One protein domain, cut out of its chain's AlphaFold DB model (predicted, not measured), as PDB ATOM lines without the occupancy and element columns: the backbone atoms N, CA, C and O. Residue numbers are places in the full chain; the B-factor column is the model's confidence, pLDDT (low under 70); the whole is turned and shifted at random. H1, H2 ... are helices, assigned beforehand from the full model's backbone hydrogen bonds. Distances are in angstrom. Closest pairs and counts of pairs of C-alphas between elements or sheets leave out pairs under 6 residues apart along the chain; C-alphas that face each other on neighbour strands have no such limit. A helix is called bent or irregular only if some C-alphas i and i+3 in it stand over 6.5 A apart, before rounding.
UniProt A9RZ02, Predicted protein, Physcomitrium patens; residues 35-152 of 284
ATOM      1  N   LEU A  35     120.872 127.307 150.261       70.81
ATOM      2  CA  LEU A  35     120.486 127.645 148.889       70.81
ATOM      3  C   LEU A  35     120.558 126.427 147.957       70.81
ATOM      4  O   LEU A  35     119.750 126.301 147.041       70.81
ATOM      5  N   LYS A  36     121.501 125.506 148.194       66.75
ATOM      6  CA  LYS A  36     121.531 124.221 147.490       66.75
ATOM      7  C   LYS A  36     120.347 123.349 147.918       66.75
ATOM      8  O   LYS A  36     119.631 122.888 147.049       66.75
ATOM      9  N   ASP A  37     120.059 123.184 149.198       65.25
ATOM     10  CA  ASP A  37     118.952 122.335 149.656       65.25
ATOM     11  C   ASP A  37     117.577 122.843 149.187       65.25
ATOM     12  O   ASP A  37     116.752 122.042 148.753       65.25
ATOM     13  N   GLU A  38     117.351 124.162 149.202       65.62
ATOM     14  CA  GLU A  38     116.085 124.780 148.774       65.62
ATOM     15  C   GLU A  38     115.842 124.658 147.257       65.62
ATOM     16  O   GLU A  38     114.696 124.526 146.839       65.62
ATOM     17  N   TYR A  39     116.893 124.662 146.422       59.44
ATOM     18  CA  TYR A  39     116.750 124.719 144.956       59.44
ATOM     19  C   TYR A  39     117.329 123.515 144.178       59.44
ATOM     20  O   TYR A  39     116.953 123.324 143.029       59.44
ATOM     21  N   PHE A  40     118.232 122.685 144.724       60.34
ATOM     22  CA  PHE A  40     118.828 121.537 144.000       60.34
ATOM     23  C   PHE A  40     117.992 120.261 144.094       60.34
ATOM     24  O   PHE A  40     117.815 119.581 143.080       60.34
ATOM     25  N   LEU A  41     117.553 119.893 145.303       54.06
ATOM     26  CA  LEU A  41     116.908 118.598 145.533       54.06
ATOM     27  C   LEU A  41     115.495 118.592 144.964       54.06
ATOM     28  O   LEU A  41     115.158 117.703 144.187       54.06
ATOM     29  N   GLU A  42     114.702 119.618 145.273       58.81
ATOM     30  CA  GLU A  42     113.323 119.682 144.798       58.81
ATOM     31  C   GLU A  42     113.237 119.847 143.285       58.81
ATOM     32  O   GLU A  42     112.434 119.151 142.681       58.81
ATOM     33  N   ASP A  43     114.057 120.683 142.638       58.41
ATOM     34  CA  ASP A  43     113.926 120.893 141.190       58.41
ATOM     35  C   ASP A  43     114.472 119.725 140.360       58.41
ATOM     36  O   ASP A  43     113.857 119.370 139.356       58.41
ATOM     37  N   THR A  44     115.579 119.086 140.758       61.12
ATOM     38  CA  THR A  44     116.110 117.932 140.005       61.12
ATOM     39  C   THR A  44     115.181 116.726 140.122       61.12
ATOM     40  O   THR A  44     114.854 116.103 139.106       61.12
ATOM     41  N   ASP A  45     114.701 116.437 141.332       66.19
ATOM     42  CA  ASP A  45     113.709 115.389 141.571       66.19
ATOM     43  C   ASP A  45     112.408 115.744 140.833       66.19
ATOM     44  O   ASP A  45     111.960 115.001 139.963       66.19
ATOM     45  N   ARG A  46     111.881 116.966 140.999       68.50
ATOM     46  CA  ARG A  46     110.670 117.435 140.302       68.50
ATOM     47  C   ARG A  46     110.780 117.349 138.786       68.50
ATOM     48  O   ARG A  46     109.797 116.972 138.146       68.50
ATOM     49  N   ILE A  47     111.925 117.687 138.195       73.19
ATOM     50  CA  ILE A  47     112.165 117.522 136.756       73.19
ATOM     51  C   ILE A  47     112.143 116.032 136.397       73.19
ATOM     52  O   ILE A  47     111.488 115.660 135.425       73.19
ATOM     53  N   THR A  48     112.780 115.170 137.188       80.06
ATOM     54  CA  THR A  48     112.848 113.720 136.940       80.06
ATOM     55  C   THR A  48     111.477 113.047 137.068       80.06
ATOM     56  O   THR A  48     111.047 112.347 136.148       80.06
ATOM     57  N   LYS A  49     110.718 113.328 138.134       85.75
ATOM     58  CA  LYS A  49     109.325 112.888 138.301       85.75
ATOM     59  C   LYS A  49     108.410 113.410 137.206       85.75
ATOM     60  O   LYS A  49     107.575 112.658 136.705       85.75
ATOM     61  N   LYS A  50     108.561 114.676 136.808       87.06
ATOM     62  CA  LYS A  50     107.782 115.251 135.707       87.06
ATOM     63  C   LYS A  50     108.067 114.525 134.393       87.06
ATOM     64  O   LYS A  50     107.127 114.123 133.719       87.06
ATOM     65  N   LEU A  51     109.338 114.299 134.058       88.81
ATOM     66  CA  LEU A  51     109.734 113.575 132.847       88.81
ATOM     67  C   LEU A  51     109.233 112.125 132.844       88.81
ATOM     68  O   LEU A  51     108.815 111.633 131.796       88.81
ATOM     69  N   PHE A  52     109.241 111.451 133.997       92.06
ATOM     70  CA  PHE A  52     108.701 110.098 134.135       92.06
ATOM     71  C   PHE A  52     107.198 110.042 133.835       92.06
ATOM     72  O   PHE A  52     106.770 109.224 133.021       92.06
ATOM     73  N   LEU A  53     106.406 110.932 134.438       91.81
ATOM     74  CA  LEU A  53     104.959 110.995 134.208       91.81
ATOM     75  C   LEU A  53     104.624 111.410 132.772       91.81
ATOM     76  O   LEU A  53     103.806 110.763 132.124       91.81
ATOM     77  N   GLU A  54     105.320 112.412 132.227       91.56
ATOM     78  CA  GLU A  54     105.173 112.793 130.817       91.56
ATOM     79  C   GLU A  54     105.510 111.627 129.884       91.56
ATOM     80  O   GLU A  54     104.854 111.432 128.862       91.56
ATOM     81  N   TRP A  55     106.532 110.828 130.208       92.25
ATOM     82  CA  TRP A  55     106.848 109.632 129.437       92.25
ATOM     83  C   TRP A  55     105.722 108.595 129.517       92.25
ATOM     84  O   TRP A  55     105.376 108.030 128.480       92.25
ATOM     85  N   ILE A  56     105.109 108.374 130.685       91.25
ATOM     86  CA  ILE A  56     103.953 107.475 130.835       91.25
ATOM     87  C   ILE A  56     102.787 107.940 129.957       91.25
ATOM     88  O   ILE A  56     102.281 107.140 129.171       91.25
ATOM     89  N   GLU A  57     102.427 109.223 130.012       90.06
ATOM     90  CA  GLU A  57     101.274 109.793 129.298       90.06
ATOM     91  C   GLU A  57     101.436 109.832 127.771       90.06
ATOM     92  O   GLU A  57     100.449 109.944 127.041       90.06
ATOM     93  N   ARG A  58     102.666 109.717 127.249       87.06
ATOM     94  CA  ARG A  58     102.898 109.713 125.796       87.06
ATOM     95  C   ARG A  58     102.140 108.565 125.113       87.06
ATOM     96  O   ARG A  58     102.416 107.397 125.413       87.06
ATOM     97  N   PRO A  59     101.257 108.853 124.142       74.69
ATOM     98  CA  PRO A  59     100.538 107.815 123.413       74.69
ATOM     99  C   PRO A  59     101.462 107.041 122.457       74.69
ATOM    100  O   PRO A  59     102.516 107.534 122.056       74.69
ATOM    101  N   ASN A  60     101.025 105.844 122.046       63.81
ATOM    102  CA  ASN A  60     101.580 105.072 120.922       63.81
ATOM    103  C   ASN A  60     103.098 104.846 120.961       63.81
ATOM    104  O   ASN A  60     103.817 105.151 120.010       63.81
ATOM    105  N   LYS A  61     103.593 104.252 122.050       73.94
ATOM    106  CA  LYS A  61     105.015 103.895 122.157       73.94
ATOM    107  C   LYS A  61     105.406 102.727 121.236       73.94
ATOM    108  O   LYS A  61     106.594 102.549 120.991       73.94
ATOM    109  N   ASN A  62     104.434 101.963 120.711       77.06
ATOM    110  CA  ASN A  62     104.636 100.780 119.856       77.06
ATOM    111  C   ASN A  62     105.708  99.818 120.407       77.06
ATOM    112  O   ASN A  62     106.437  99.183 119.646       77.06
ATOM    113  N   LEU A  63     105.838  99.756 121.735       87.81
ATOM    114  CA  LEU A  63     106.846  98.950 122.412       87.81
ATOM    115  C   LEU A  63     106.312  97.541 122.624       87.81
ATOM    116  O   LEU A  63     105.166  97.354 123.039       87.81
ATOM    117  N   GLN A  64     107.173  96.544 122.428       90.31
ATOM    118  CA  GLN A  64     106.859  95.196 122.892       90.31
ATOM    119  C   GLN A  64     106.777  95.164 124.424       90.31
ATOM    120  O   GLN A  64     107.412  95.964 125.110       90.31
ATOM    121  N   ALA A  65     106.051  94.190 124.982       90.75
ATOM    122  CA  ALA A  65     105.867  94.063 126.432       90.75
ATOM    123  C   ALA A  65     107.197  94.054 127.216       90.75
ATOM    124  O   ALA A  65     107.302  94.657 128.282       90.75
ATOM    125  N   THR A  66     108.228  93.407 126.669       92.31
ATOM    126  CA  THR A  66     109.581  93.349 127.247       92.31
ATOM    127  C   THR A  66     110.317  94.677 127.180       92.31
ATOM    128  O   THR A  66     111.029  95.039 128.114       92.31
ATOM    129  N   GLU A  67     110.175  95.400 126.073       92.94
ATOM    130  CA  GLU A  67     110.802  96.703 125.878       92.94
ATOM    131  C   GLU A  67     110.153  97.750 126.775       92.94
ATOM    132  O   GLU A  67     110.871  98.535 127.393       92.94
ATOM    133  N   LEU A  68     108.824  97.702 126.908       93.50
ATOM    134  CA  LEU A  68     108.074  98.546 127.828       93.50
ATOM    135  C   LEU A  68     108.512  98.311 129.276       93.50
ATOM    136  O   LEU A  68     108.788  99.280 129.975       93.50
ATOM    137  N   LEU A  69     108.625  97.051 129.715       94.62
ATOM    138  CA  LEU A  69     109.084  96.713 131.068       94.62
ATOM    139  C   LEU A  69     110.492  97.252 131.339       94.62
ATOM    140  O   LEU A  69     110.711  97.947 132.327       94.62
ATOM    141  N   ARG A  70     111.431  97.009 130.416       93.25
ATOM    142  CA  ARG A  70     112.814  97.485 130.536       93.25
ATOM    143  C   ARG A  70     112.896  99.010 130.584       93.25
ATOM    144  O   ARG A  70     113.691  99.565 131.337       93.25
ATOM    145  N   GLU A  71     112.128  99.688 129.738       93.44
ATOM    146  CA  GLU A  71     112.098 101.148 129.687       93.44
ATOM    147  C   GLU A  71     111.483 101.728 130.960       93.44
ATOM    148  O   GLU A  71     112.069 102.626 131.558       93.44
ATOM    149  N   PHE A  72     110.358 101.170 131.412       94.31
ATOM    150  CA  PHE A  72     109.702 101.571 132.650       94.31
ATOM    151  C   PHE A  72     110.649 101.438 133.841       94.31
ATOM    152  O   PHE A  72     110.827 102.400 134.576       94.31
ATOM    153  N   GLU A  73     111.318 100.294 134.006       94.50
ATOM    154  CA  GLU A  73     112.287 100.092 135.088       94.50
ATOM    155  C   GLU A  73     113.471 101.053 134.987       94.50
ATOM    156  O   GLU A  73     113.913 101.593 136.002       94.50
ATOM    157  N   ARG A  74     113.952 101.337 133.769       92.62
ATOM    158  CA  ARG A  74     115.012 102.327 133.558       92.62
ATOM    159  C   ARG A  74     114.579 103.716 134.010       92.62
ATOM    160  O   ARG A  74     115.353 104.384 134.693       92.62
ATOM    161  N   GLN A  75     113.378 104.164 133.656       90.81
ATOM    162  CA  GLN A  75     112.878 105.472 134.086       90.81
ATOM    163  C   GLN A  75     112.558 105.488 135.589       90.81
ATOM    164  O   GLN A  75     112.990 106.388 136.301       90.81
ATOM    165  N   TYR A  76     111.913 104.442 136.105       91.69
ATOM    166  CA  TYR A  76     111.587 104.294 137.524       91.69
ATOM    167  C   TYR A  76     112.845 104.275 138.400       91.69
ATOM    168  O   TYR A  76     112.859 104.838 139.489       91.69
ATOM    169  N   SER A  77     113.937 103.666 137.925       90.00
ATOM    170  CA  SER A  77     115.221 103.635 138.633       90.00
ATOM    171  C   SER A  77     115.876 105.010 138.775       90.00
ATOM    172  O   SER A  77     116.584 105.216 139.762       90.00
ATOM    173  N   GLN A  78     115.604 105.941 137.854       87.25
ATOM    174  CA  GLN A  78     116.127 107.310 137.888       87.25
ATOM    175  C   GLN A  78     115.414 108.191 138.918       87.25
ATOM    176  O   GLN A  78     116.001 109.169 139.365       87.25
ATOM    177  N   LEU A  79     114.195 107.826 139.331       87.38
ATOM    178  CA  LEU A  79     113.461 108.532 140.381       87.38
ATOM    179  C   LEU A  79     114.223 108.513 141.711       87.38
ATOM    180  O   LEU A  79     114.889 107.523 142.065       87.38
ATOM    181  N   SER A  80     114.068 109.582 142.483       85.75
ATOM    182  CA  SER A  80     114.666 109.691 143.807       85.75
ATOM    183  C   SER A  80     114.009 108.730 144.804       85.75
ATOM    184  O   SER A  80     112.972 108.109 144.546       85.75
ATOM    185  N   LYS A  81     114.635 108.536 145.971       86.81
ATOM    186  CA  LYS A  81     114.129 107.592 146.982       86.81
ATOM    187  C   LYS A  81     112.745 107.996 147.500       86.81
ATOM    188  O   LYS A  81     111.906 107.127 147.717       86.81
ATOM    189  N   VAL A  82     112.517 109.296 147.689       81.94
ATOM    190  CA  VAL A  82     111.236 109.837 148.164       81.94
ATOM    191  C   VAL A  82     110.162 109.637 147.099       81.94
ATOM    192  O   VAL A  82     109.070 109.170 147.403       81.94
ATOM    193  N   GLU A  83     110.489 109.893 145.835       86.81
ATOM    194  CA  GLU A  83     109.557 109.730 144.717       86.81
ATOM    195  C   GLU A  83     109.137 108.276 144.515       86.81
ATOM    196  O   GLU A  83     107.947 107.993 144.376       86.81
ATOM    197  N   LYS A  84     110.087 107.338 144.574       90.19
ATOM    198  CA  LYS A  84     109.787 105.901 144.517       90.19
ATOM    199  C   LYS A  84     108.797 105.489 145.600       90.19
ATOM    200  O   LYS A  84     107.825 104.817 145.290       90.19
ATOM    201  N   LEU A  85     108.977 105.954 146.839       88.00
ATOM    202  CA  LEU A  85     108.032 105.671 147.928       88.00
ATOM    203  C   LEU A  85     106.626 106.210 147.639       88.00
ATOM    204  O   LEU A  85     105.648 105.568 148.009       88.00
ATOM    205  N   THR A  86     106.512 107.355 146.957       89.44
ATOM    206  CA  THR A  86     105.201 107.908 146.580       89.44
ATOM    207  C   THR A  86     104.507 107.138 145.460       89.44
ATOM    208  O   THR A  86     103.281 107.152 145.395       89.44
ATOM    209  N   PHE A  87     105.264 106.473 144.586       91.19
ATOM    210  CA  PHE A  87     104.716 105.741 143.442       91.19
ATOM    211  C   PHE A  87     104.606 104.236 143.659       91.19
ATOM    212  O   PHE A  87     103.855 103.596 142.930       91.19
ATOM    213  N   GLU A  88     105.308 103.674 144.645       91.50
ATOM    214  CA  GLU A  88     105.319 102.234 144.910       91.50
ATOM    215  C   GLU A  88     103.906 101.634 145.051       91.50
ATOM    216  O   GLU A  88     103.670 100.609 144.410       91.50
ATOM    217  N   PRO A  89     102.942 102.267 145.763       90.19
ATOM    218  CA  PRO A  89     101.579 101.737 145.856       90.19
ATOM    219  C   PRO A  89     100.876 101.611 144.496       90.19
ATOM    220  O   PRO A  89     100.171 100.641 144.262       90.19
ATOM    221  N   ASN A  90     101.137 102.540 143.570       91.50
ATOM    222  CA  ASN A  90     100.460 102.632 142.268       91.50
ATOM    223  C   ASN A  90     101.350 102.163 141.107       91.50
ATOM    224  O   ASN A  90     101.098 102.466 139.939       91.50
ATOM    225  N   LYS A  91     102.450 101.469 141.402       93.69
ATOM    226  CA  LYS A  91     103.484 101.157 140.411       93.69
ATOM    227  C   LYS A  91     102.951 100.300 139.262       93.69
ATOM    228  O   LYS A  91     103.325 100.521 138.108       93.69
ATOM    229  N   VAL A  92     102.074  99.344 139.567       93.00
ATOM    230  CA  VAL A  92     101.439  98.476 138.563       93.00
ATOM    231  C   VAL A  92     100.507  99.283 137.659       93.00
ATOM    232  O   VAL A  92     100.570  99.137 136.438       93.00
ATOM    233  N   ASP A  93      99.722 100.199 138.220       92.88
ATOM    234  CA  ASP A  93      98.839 101.065 137.439       92.88
ATOM    235  C   ASP A  93      99.609 102.005 136.522       92.88
ATOM    236  O   ASP A  93      99.262 102.147 135.350       92.88
ATOM    237  N   LEU A  94     100.692 102.606 137.016       94.19
ATOM    238  CA  LEU A  94     101.571 103.456 136.210       94.19
ATOM    239  C   LEU A  94     102.173 102.680 135.032       94.19
ATOM    240  O   LEU A  94     102.263 103.203 133.919       94.19
ATOM    241  N   PHE A  95     102.544 101.414 135.243       94.56
ATOM    242  CA  PHE A  95     103.009 100.542 134.168       94.56
ATOM    243  C   PHE A  95     101.902 100.246 133.145       94.56
ATOM    244  O   PHE A  95     102.135 100.326 131.936       94.56
ATOM    245  N   LEU A  96     100.682  99.959 133.608       92.44
ATOM    246  CA  LEU A  96      99.529  99.738 132.735       92.44
ATOM    247  C   LEU A  96      99.160 100.991 131.937       92.44
ATOM    248  O   LEU A  96      98.781 100.866 130.775       92.44
ATOM    249  N   GLN A  97      99.270 102.185 132.519       92.88
ATOM    250  CA  GLN A  97      99.048 103.457 131.822       92.88
ATOM    251  C   GLN A  97     100.085 103.702 130.723       92.88
ATOM    252  O   GLN A  97      99.754 104.258 129.679       92.88
ATOM    253  N   ALA A  98     101.326 103.256 130.928       91.50
ATOM    254  CA  ALA A  98     102.386 103.422 129.940       91.50
ATOM    255  C   ALA A  98     102.198 102.532 128.697       91.50
ATOM    256  O   ALA A  98     102.742 102.867 127.635       91.50
ATOM    257  N   ALA A  99     101.469 101.417 128.830       91.00
ATOM    258  CA  ALA A  99     101.178 100.470 127.759       91.00
ATOM    259  C   ALA A  99     100.159 101.027 126.752       91.00
ATOM    260  O   ALA A  99      99.235 101.754 127.111       91.00
ATOM    261  N   ASP A 100     100.298 100.645 125.479       89.88
ATOM    262  CA  ASP A 100      99.265 100.936 124.483       89.88
ATOM    263  C   ASP A 100      97.964 100.167 124.777       89.88
ATOM    264  O   ASP A 100      97.947  99.214 125.556       89.88
ATOM    265  N   GLY A 101      96.850 100.579 124.166       88.50
ATOM    266  CA  GLY A 101      95.534 100.016 124.490       88.50
ATOM    267  C   GLY A 101      95.431  98.496 124.284       88.50
ATOM    268  O   GLY A 101      94.769  97.811 125.066       88.50
ATOM    269  N   GLU A 102      96.111  97.944 123.274       89.25
ATOM    270  CA  GLU A 102      96.087  96.503 123.002       89.25
ATOM    271  C   GLU A 102      96.895  95.723 124.050       89.25
ATOM    272  O   GLU A 102      96.425  94.712 124.588       89.25
ATOM    273  N   LEU A 103      98.113  96.177 124.353       89.88
ATOM    274  CA  LEU A 103      98.980  95.566 125.350       89.88
ATOM    275  C   LEU A 103      98.401  95.726 126.758       89.88
ATOM    276  O   LEU A 103      98.394  94.759 127.520       89.88
ATOM    277  N   GLN A 104      97.852  96.897 127.078       91.88
ATOM    278  CA  GLN A 104      97.190  97.170 128.350       91.88
ATOM    279  C   GLN A 104      96.029  96.195 128.579       91.88
ATOM    280  O   GLN A 104      95.938  95.603 129.654       91.88
ATOM    281  N   GLY A 105      95.173  95.966 127.577       90.50
ATOM    282  CA  GLY A 105      94.072  95.006 127.685       90.50
ATOM    283  C   GLY A 105      94.559  93.577 127.951       90.50
ATOM    284  O   GLY A 105      94.023  92.882 128.816       90.50
ATOM    285  N   LYS A 106      95.625  93.143 127.264       92.31
ATOM    286  CA  LYS A 106      96.243  91.822 127.489       92.31
ATOM    287  C   LYS A 106      96.848  91.695 128.889       92.31
ATOM    288  O   LYS A 106      96.733  90.630 129.489       92.31
ATOM    289  N   LEU A 107      97.502  92.745 129.382       91.56
ATOM    290  CA  LEU A 107      98.128  92.765 130.704       91.56
ATOM    291  C   LEU A 107      97.082  92.778 131.819       91.56
ATOM    292  O   LEU A 107      97.182  91.952 132.719       91.56
ATOM    293  N   LYS A 108      96.040  93.614 131.724       92.75
ATOM    294  CA  LYS A 108      94.936  93.652 132.701       92.75
ATOM    295  C   LYS A 108      94.300  92.278 132.910       92.75
ATOM    296  O   LYS A 108      94.055  91.890 134.041       92.75
ATOM    297  N   LEU A 109      94.101  91.509 131.837       89.62
ATOM    298  CA  LEU A 109      93.561  90.147 131.926       89.62
ATOM    299  C   LEU A 109      94.488  89.157 132.647       89.62
ATOM    300  O   LEU A 109      94.005  88.228 133.285       89.62
ATOM    301  N   LEU A 110      95.807  89.306 132.500       89.31
ATOM    302  CA  LEU A 110      96.788  88.425 133.148       89.31
ATOM    303  C   LEU A 110      97.053  88.810 134.604       89.31
ATOM    304  O   LEU A 110      97.462  87.959 135.386       89.31
ATOM    305  N   LEU A 111      96.852  90.086 134.928       90.56
ATOM    306  CA  LEU A 111      97.106  90.678 136.238       90.56
ATOM    307  C   LEU A 111      95.848  90.787 137.099       90.56
ATOM    308  O   LEU A 111      95.931  91.279 138.219       90.56
ATOM    309  N   GLN A 112      94.701  90.341 136.589       87.81
ATOM    310  CA  GLN A 112      93.458  90.323 137.339       87.81
ATOM    311  C   GLN A 112      93.586  89.372 138.532       87.81
ATOM    312  O   GLN A 112      93.706  88.158 138.351       87.81
ATOM    313  N   ASP A 113      93.541  89.936 139.735       80.19
ATOM    314  CA  ASP A 113      93.544  89.189 140.987       80.19
ATOM    315  C   ASP A 113      92.160  89.306 141.626       80.19
ATOM    316  O   ASP A 113      91.588  90.388 141.710       80.19
ATOM    317  N   LYS A 114      91.582  88.170 142.013       72.75
ATOM    318  CA  LYS A 114      90.235  88.118 142.595       72.75
ATOM    319  C   LYS A 114      90.239  88.333 144.105       72.75
ATOM    320  O   LYS A 114      89.163  88.491 144.673       72.75
ATOM    321  N   GLU A 115      91.407  88.271 144.737       73.12
ATOM    322  CA  GLU A 115      91.557  88.390 146.189       73.12
ATOM    323  C   GLU A 115      91.963  89.804 146.632       73.12
ATOM    324  O   GLU A 115      91.794  90.133 147.802       73.12
ATOM    325  N   GLU A 116      92.467  90.645 145.723       72.81
ATOM    326  CA  GLU A 116      92.861  92.028 146.022       72.81
ATOM    327  C   GLU A 116      91.690  93.008 145.804       72.81
ATOM    328  O   GLU A 116      90.937  92.887 144.835       72.81
ATOM    329  N   ASP A 117      91.550  93.998 146.694       61.22
ATOM    330  CA  ASP A 117      90.410  94.936 146.730       61.22
ATOM    331  C   ASP A 117      90.238  95.747 145.428       61.22
ATOM    332  O   ASP A 117      89.121  96.084 145.035       61.22
ATOM    333  N   GLU A 118      91.341  96.032 144.729       67.75
ATOM    334  CA  GLU A 118      91.364  96.787 143.467       67.75
ATOM    335  C   GLU A 118      91.156  95.897 142.223       67.75
ATOM    336  O   GLU A 118      91.016  96.393 141.103       67.75
ATOM    337  N   GLY A 119      91.101  94.570 142.394       76.56
ATOM    338  CA  GLY A 119      90.885  93.595 141.319       76.56
ATOM    339  C   GLY A 119      92.093  93.354 140.397       76.56
ATOM    340  O   GLY A 119      92.007  92.548 139.464       76.56
ATOM    341  N   LEU A 120      93.216  94.040 140.631       80.19
ATOM    342  CA  LEU A 120      94.508  93.836 139.977       80.19
ATOM    343  C   LEU A 120      95.572  93.562 141.035       80.19
ATOM    344  O   LEU A 120      95.531  94.129 142.117       80.19
ATOM    345  N   THR A 121      96.552  92.731 140.689       84.06
ATOM    346  CA  THR A 121      97.712  92.481 141.550       84.06
ATOM    347  C   THR A 121      98.543  93.745 141.766       84.06
ATOM    348  O   THR A 121      99.038  94.347 140.816       84.06
ATOM    349  N   THR A 122      98.850  94.042 143.019       86.88
ATOM    350  CA  THR A 122      99.808  95.072 143.457       86.88
ATOM    351  C   THR A 122     101.260  94.576 143.414       86.88
ATOM    352  O   THR A 122     102.217  95.353 143.385       86.88
ATOM    353  N   LYS A 123     101.467  93.253 143.353       90.38
ATOM    354  CA  LYS A 123     102.801  92.631 143.328       90.38
ATOM    355  C   LYS A 123     103.492  92.811 141.974       90.38
ATOM    356  O   LYS A 123     103.112  92.184 140.984       90.38
ATOM    357  N   TRP A 124     104.606  93.551 141.959       93.25
ATOM    358  CA  TRP A 124     105.445  93.737 140.761       93.25
ATOM    359  C   TRP A 124     105.896  92.418 140.123       93.25
ATOM    360  O   TRP A 124     105.979  92.304 138.903       93.25
ATOM    361  N   LYS A 125     106.122  91.380 140.938       93.06
ATOM    362  CA  LYS A 125     106.570  90.078 140.440       93.06
ATOM    363  C   LYS A 125     105.598  89.455 139.428       93.06
ATOM    364  O   LYS A 125     106.022  88.862 138.438       93.06
ATOM    365  N   ASN A 126     104.300  89.659 139.634       91.88
ATOM    366  CA  ASN A 126     103.270  89.163 138.731       91.88
ATOM    367  C   ASN A 126     103.301  89.897 137.379       91.88
ATOM    368  O   ASN A 126     103.028  89.288 136.344       91.88
ATOM    369  N   VAL A 127     103.705  91.175 137.362       92.94
ATOM    370  CA  VAL A 127     103.918  91.961 136.133       92.94
ATOM    371  C   VAL A 127     105.055  91.371 135.304       92.94
ATOM    372  O   VAL A 127     104.870  91.109 134.114       92.94
ATOM    373  N   GLU A 128     106.206  91.103 135.926       94.12
ATOM    374  CA  GLU A 128     107.350  90.472 135.251       94.12
ATOM    375  C   GLU A 128     106.961  89.127 134.621       94.12
ATOM    376  O   GLU A 128     107.270  88.848 133.456       94.12
ATOM    377  N   ASP A 129     106.242  88.299 135.379       93.81
ATOM    378  CA  ASP A 129     105.836  86.970 134.940       93.81
ATOM    379  C   ASP A 129     104.805  87.052 133.797       93.81
ATOM    380  O   ASP A 129     104.938  86.342 132.792       93.81
ATOM    381  N   ALA A 130     103.835  87.971 133.877       93.69
ATOM    382  CA  ALA A 130     102.860  88.232 132.818       93.69
ATOM    383  C   ALA A 130     103.527  88.708 131.515       93.69
ATOM    384  O   ALA A 130     103.230  88.185 130.434       93.69
ATOM    385  N   VAL A 131     104.484  89.638 131.601       94.19
ATOM    386  CA  VAL A 131     105.293  90.081 130.451       94.19
ATOM    387  C   VAL A 131     106.080  88.904 129.862       94.19
ATOM    388  O   VAL A 131     106.095  88.697 128.640       94.19
ATOM    389  N   GLY A 132     106.670  88.061 130.713       93.25
ATOM    390  CA  GLY A 132     107.346  86.833 130.295       93.25
ATOM    391  C   GLY A 132     106.428  85.865 129.537       93.25
ATOM    392  O   GLY A 132     106.830  85.282 128.522       93.25
ATOM    393  N   LEU A 133     105.175  85.712 129.976       92.38
ATOM    394  CA  LEU A 133     104.165  84.896 129.295       92.38
ATOM    395  C   LEU A 133     103.775  85.469 127.927       92.38
ATOM    396  O   LEU A 133     103.705  84.708 126.954       92.38
ATOM    397  N   LEU A 134     103.564  86.786 127.825       91.56
ATOM    398  CA  LEU A 134     103.255  87.452 126.554       91.56
ATOM    399  C   LEU A 134     104.376  87.245 125.532       91.56
ATOM    400  O   LEU A 134     104.113  86.796 124.417       91.56
ATOM    401  N   THR A 135     105.624  87.416 125.959       89.69
ATOM    402  CA  THR A 135     106.816  87.202 125.122       89.69
ATOM    403  C   THR A 135     106.900  85.767 124.596       89.69
ATOM    404  O   THR A 135     107.177  85.519 123.421       89.69
ATOM    405  N   LYS A 136     106.628  84.775 125.458       88.62
ATOM    406  CA  LYS A 136     106.593  83.360 125.055       88.62
ATOM    407  C   LYS A 136     105.473  83.091 124.048       88.62
ATOM    408  O   LYS A 136     105.659  82.295 123.123       88.62
ATOM    409  N   ARG A 137     104.308  83.724 124.220       85.12
ATOM    410  CA  ARG A 137     103.163  83.595 123.306       85.12
ATOM    411  C   ARG A 137     103.463  84.224 121.943       85.12
ATOM    412  O   ARG A 137     103.114  83.613 120.936       85.12
ATOM    413  N   GLU A 138     104.137  85.369 121.909       82.81
ATOM    414  CA  GLU A 138     104.585  86.056 120.689       82.81
ATOM    415  C   GLU A 138     105.530  85.172 119.867       82.81
ATOM    416  O   GLU A 138     105.203  84.786 118.748       82.81
ATOM    417  N   ARG A 139     106.595  84.649 120.492       80.19
ATOM    418  CA  ARG A 139     107.546  83.732 119.834       80.19
ATOM    419  C   ARG A 139     106.882  82.479 119.252       80.19
ATOM    420  O   ARG A 139     107.292  81.972 118.207       80.19
ATOM    421  N   ARG A 140     105.852  81.942 119.921       82.25
ATOM    422  CA  ARG A 140     105.076  80.795 119.406       82.25
ATOM    423  C   ARG A 140     104.226  81.174 118.192       82.25
ATOM    424  O   ARG A 140     104.064  80.335 117.305       82.25
ATOM    425  N   LYS A 141     103.676  82.393 118.152       78.31
ATOM    426  CA  LYS A 141     102.939  82.913 116.992       78.31
ATOM    427  C   LYS A 141     103.881  83.134 115.815       78.31
ATOM    428  O   LYS A 141     103.594  82.612 114.745       78.31
ATOM    429  N   ASP A 142     105.030  83.767 116.031       74.75
ATOM    430  CA  ASP A 142     106.025  84.003 114.980       74.75
ATOM    431  C   ASP A 142     106.514  82.693 114.371       74.75
ATOM    432  O   ASP A 142     106.471  82.511 113.158       74.75
ATOM    433  N   ARG A 143     106.852  81.703 115.210       80.62
ATOM    434  CA  ARG A 143     107.239  80.364 114.741       80.62
ATOM    435  C   ARG A 143     106.137  79.691 113.918       80.62
ATOM    436  O   ARG A 143     106.433  79.015 112.936       80.62
ATOM    437  N   ARG A 144     104.868  79.870 114.299       78.25
ATOM    438  CA  ARG A 144     103.709  79.327 113.570       78.25
ATOM    439  C   ARG A 144     103.475  80.061 112.245       78.25
ATOM    440  O   ARG A 144     103.139  79.411 111.260       78.25
ATOM    441  N   ASN A 145     103.678  81.374 112.209       74.75
ATOM    442  CA  ASN A 145     103.572  82.195 111.002       74.75
ATOM    443  C   ASN A 145     104.697  81.870 110.009       74.75
ATOM    444  O   ASN A 145     104.443  81.741 108.813       74.75
ATOM    445  N   ILE A 146     105.913  81.622 110.506       72.25
ATOM    446  CA  ILE A 146     107.049  81.149 109.707       72.25
ATOM    447  C   ILE A 146     106.752  79.762 109.128       72.25
ATOM    448  O   ILE A 146     106.883  79.575 107.922       72.25
ATOM    449  N   LEU A 147     106.269  78.806 109.936       69.69
ATOM    450  CA  LEU A 147     105.919  77.466 109.435       69.69
ATOM    451  C   LEU A 147     104.834  77.510 108.344       69.69
ATOM    452  O   LEU A 147     104.934  76.795 107.352       69.69
ATOM    453  N   LYS A 148     103.824  78.375 108.507       60.28
ATOM    454  CA  LYS A 148     102.781  78.609 107.494       60.28
ATOM    455  C   LYS A 148     103.322  79.263 106.218       60.28
ATOM    456  O   LYS A 148     102.806  78.993 105.143       60.28
ATOM    457  N   THR A 149     104.363  80.088 106.326       55.41
ATOM    458  CA  THR A 149     105.014  80.738 105.177       55.41
ATOM    459  C   THR A 149     105.941  79.773 104.426       55.41
ATOM    460  O   THR A 149     106.010  79.834 103.205       55.41
ATOM    461  N   ILE A 150     106.597  78.837 105.129       53.28
ATOM    462  CA  ILE A 150     107.474  77.801 104.543       53.28
ATOM    463  C   ILE A 150     106.680  76.759 103.731       53.28
ATOM    464  O   ILE A 150     107.214  76.175 102.793       53.28
ATOM    465  N   GLN A 151     105.397  76.539 104.044       57.34
ATOM    466  CA  GLN A 151     104.511  75.669 103.252       57.34
ATOM    467  C   GLN A 151     104.097  76.258 101.891       57.34
ATOM    468  O   GLN A 151     103.529  75.538 101.073       57.34
ATOM    469  N   ALA A 152     104.393  77.532 101.619       45.69
ATOM    470  CA  ALA A 152     104.320  78.083 100.270       45.69
ATOM    471  C   ALA A 152     105.697  77.934  99.594       45.69
ATOM    472  O   ALA A 152     106.686  78.437 100.136       45.69
TER     473      ALA A 152
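AT A GLANCE: This is residues 35 to 152 of the 284 residues of the protein "Predicted protein" of Physcomitrium patens (UniProt A9RZ02). A small body of helices, H2, H3 and H4 with parts of H1 and H5, has an arm at each end: residues 35 to 40 of H1 and residues 139 to 152, mostly H5, stick out. The printed part has 118 residues with five named helices, H1 to H5 in chain order, which hold 93 of them, and no named strand; its class is all helix, and the whole is loose, with a radius of gyration of the C-alphas of 17.9 A and spans of 71 by 36 by 20 A.

HOW THE PARTS SIT: Start at H5, residues 124 to 150; its residues 126 to 131 touch H4, residues 101 to 111, at a steep tilt of 59 degrees, closest at the C-alphas of Leu 110 and Ala 130, 6.1 A. H5 also touches H2, residues 65 to 78, closest at the C-alphas of Ala 65 and Val 131, 5.7 A. H3, residues 81 to 98, is the hub and touches H1, residues 35 to 57, closest at the C-alphas of Ile 56 and Ala 98, 4.4 A. H1, H2 and H3 form an up and down bundle, each running against the one before. H1 is apart from H4 and H5. Every O i to N i+4 pair is within hydrogen-bond range in H4 and H5, 16 of 19 in H1, 9 of 10 in H2, 10 of 14 in H3.

IN THESE COORDINATES: Find C-alpha 124 at (105.445, 93.737, 140.761); H5 runs 39.6 A to C-alpha 150 at (107.474, 77.801, 104.543). H1 spans 32.7 A, H3 21.1 A; both are irregular, C-alphas 38 and 41 being 7.0 A apart, 89 and 92 8.0 A.

THE WHOLE: The C-alphas of Leu 35 and Ala 152 are farthest apart, 71.3 A. The printed part has no cut; H4 to H5 is a long link. Look for pLDDT under 70 at residues 36 to 46, 60, 117 to 118 and 147 to 152.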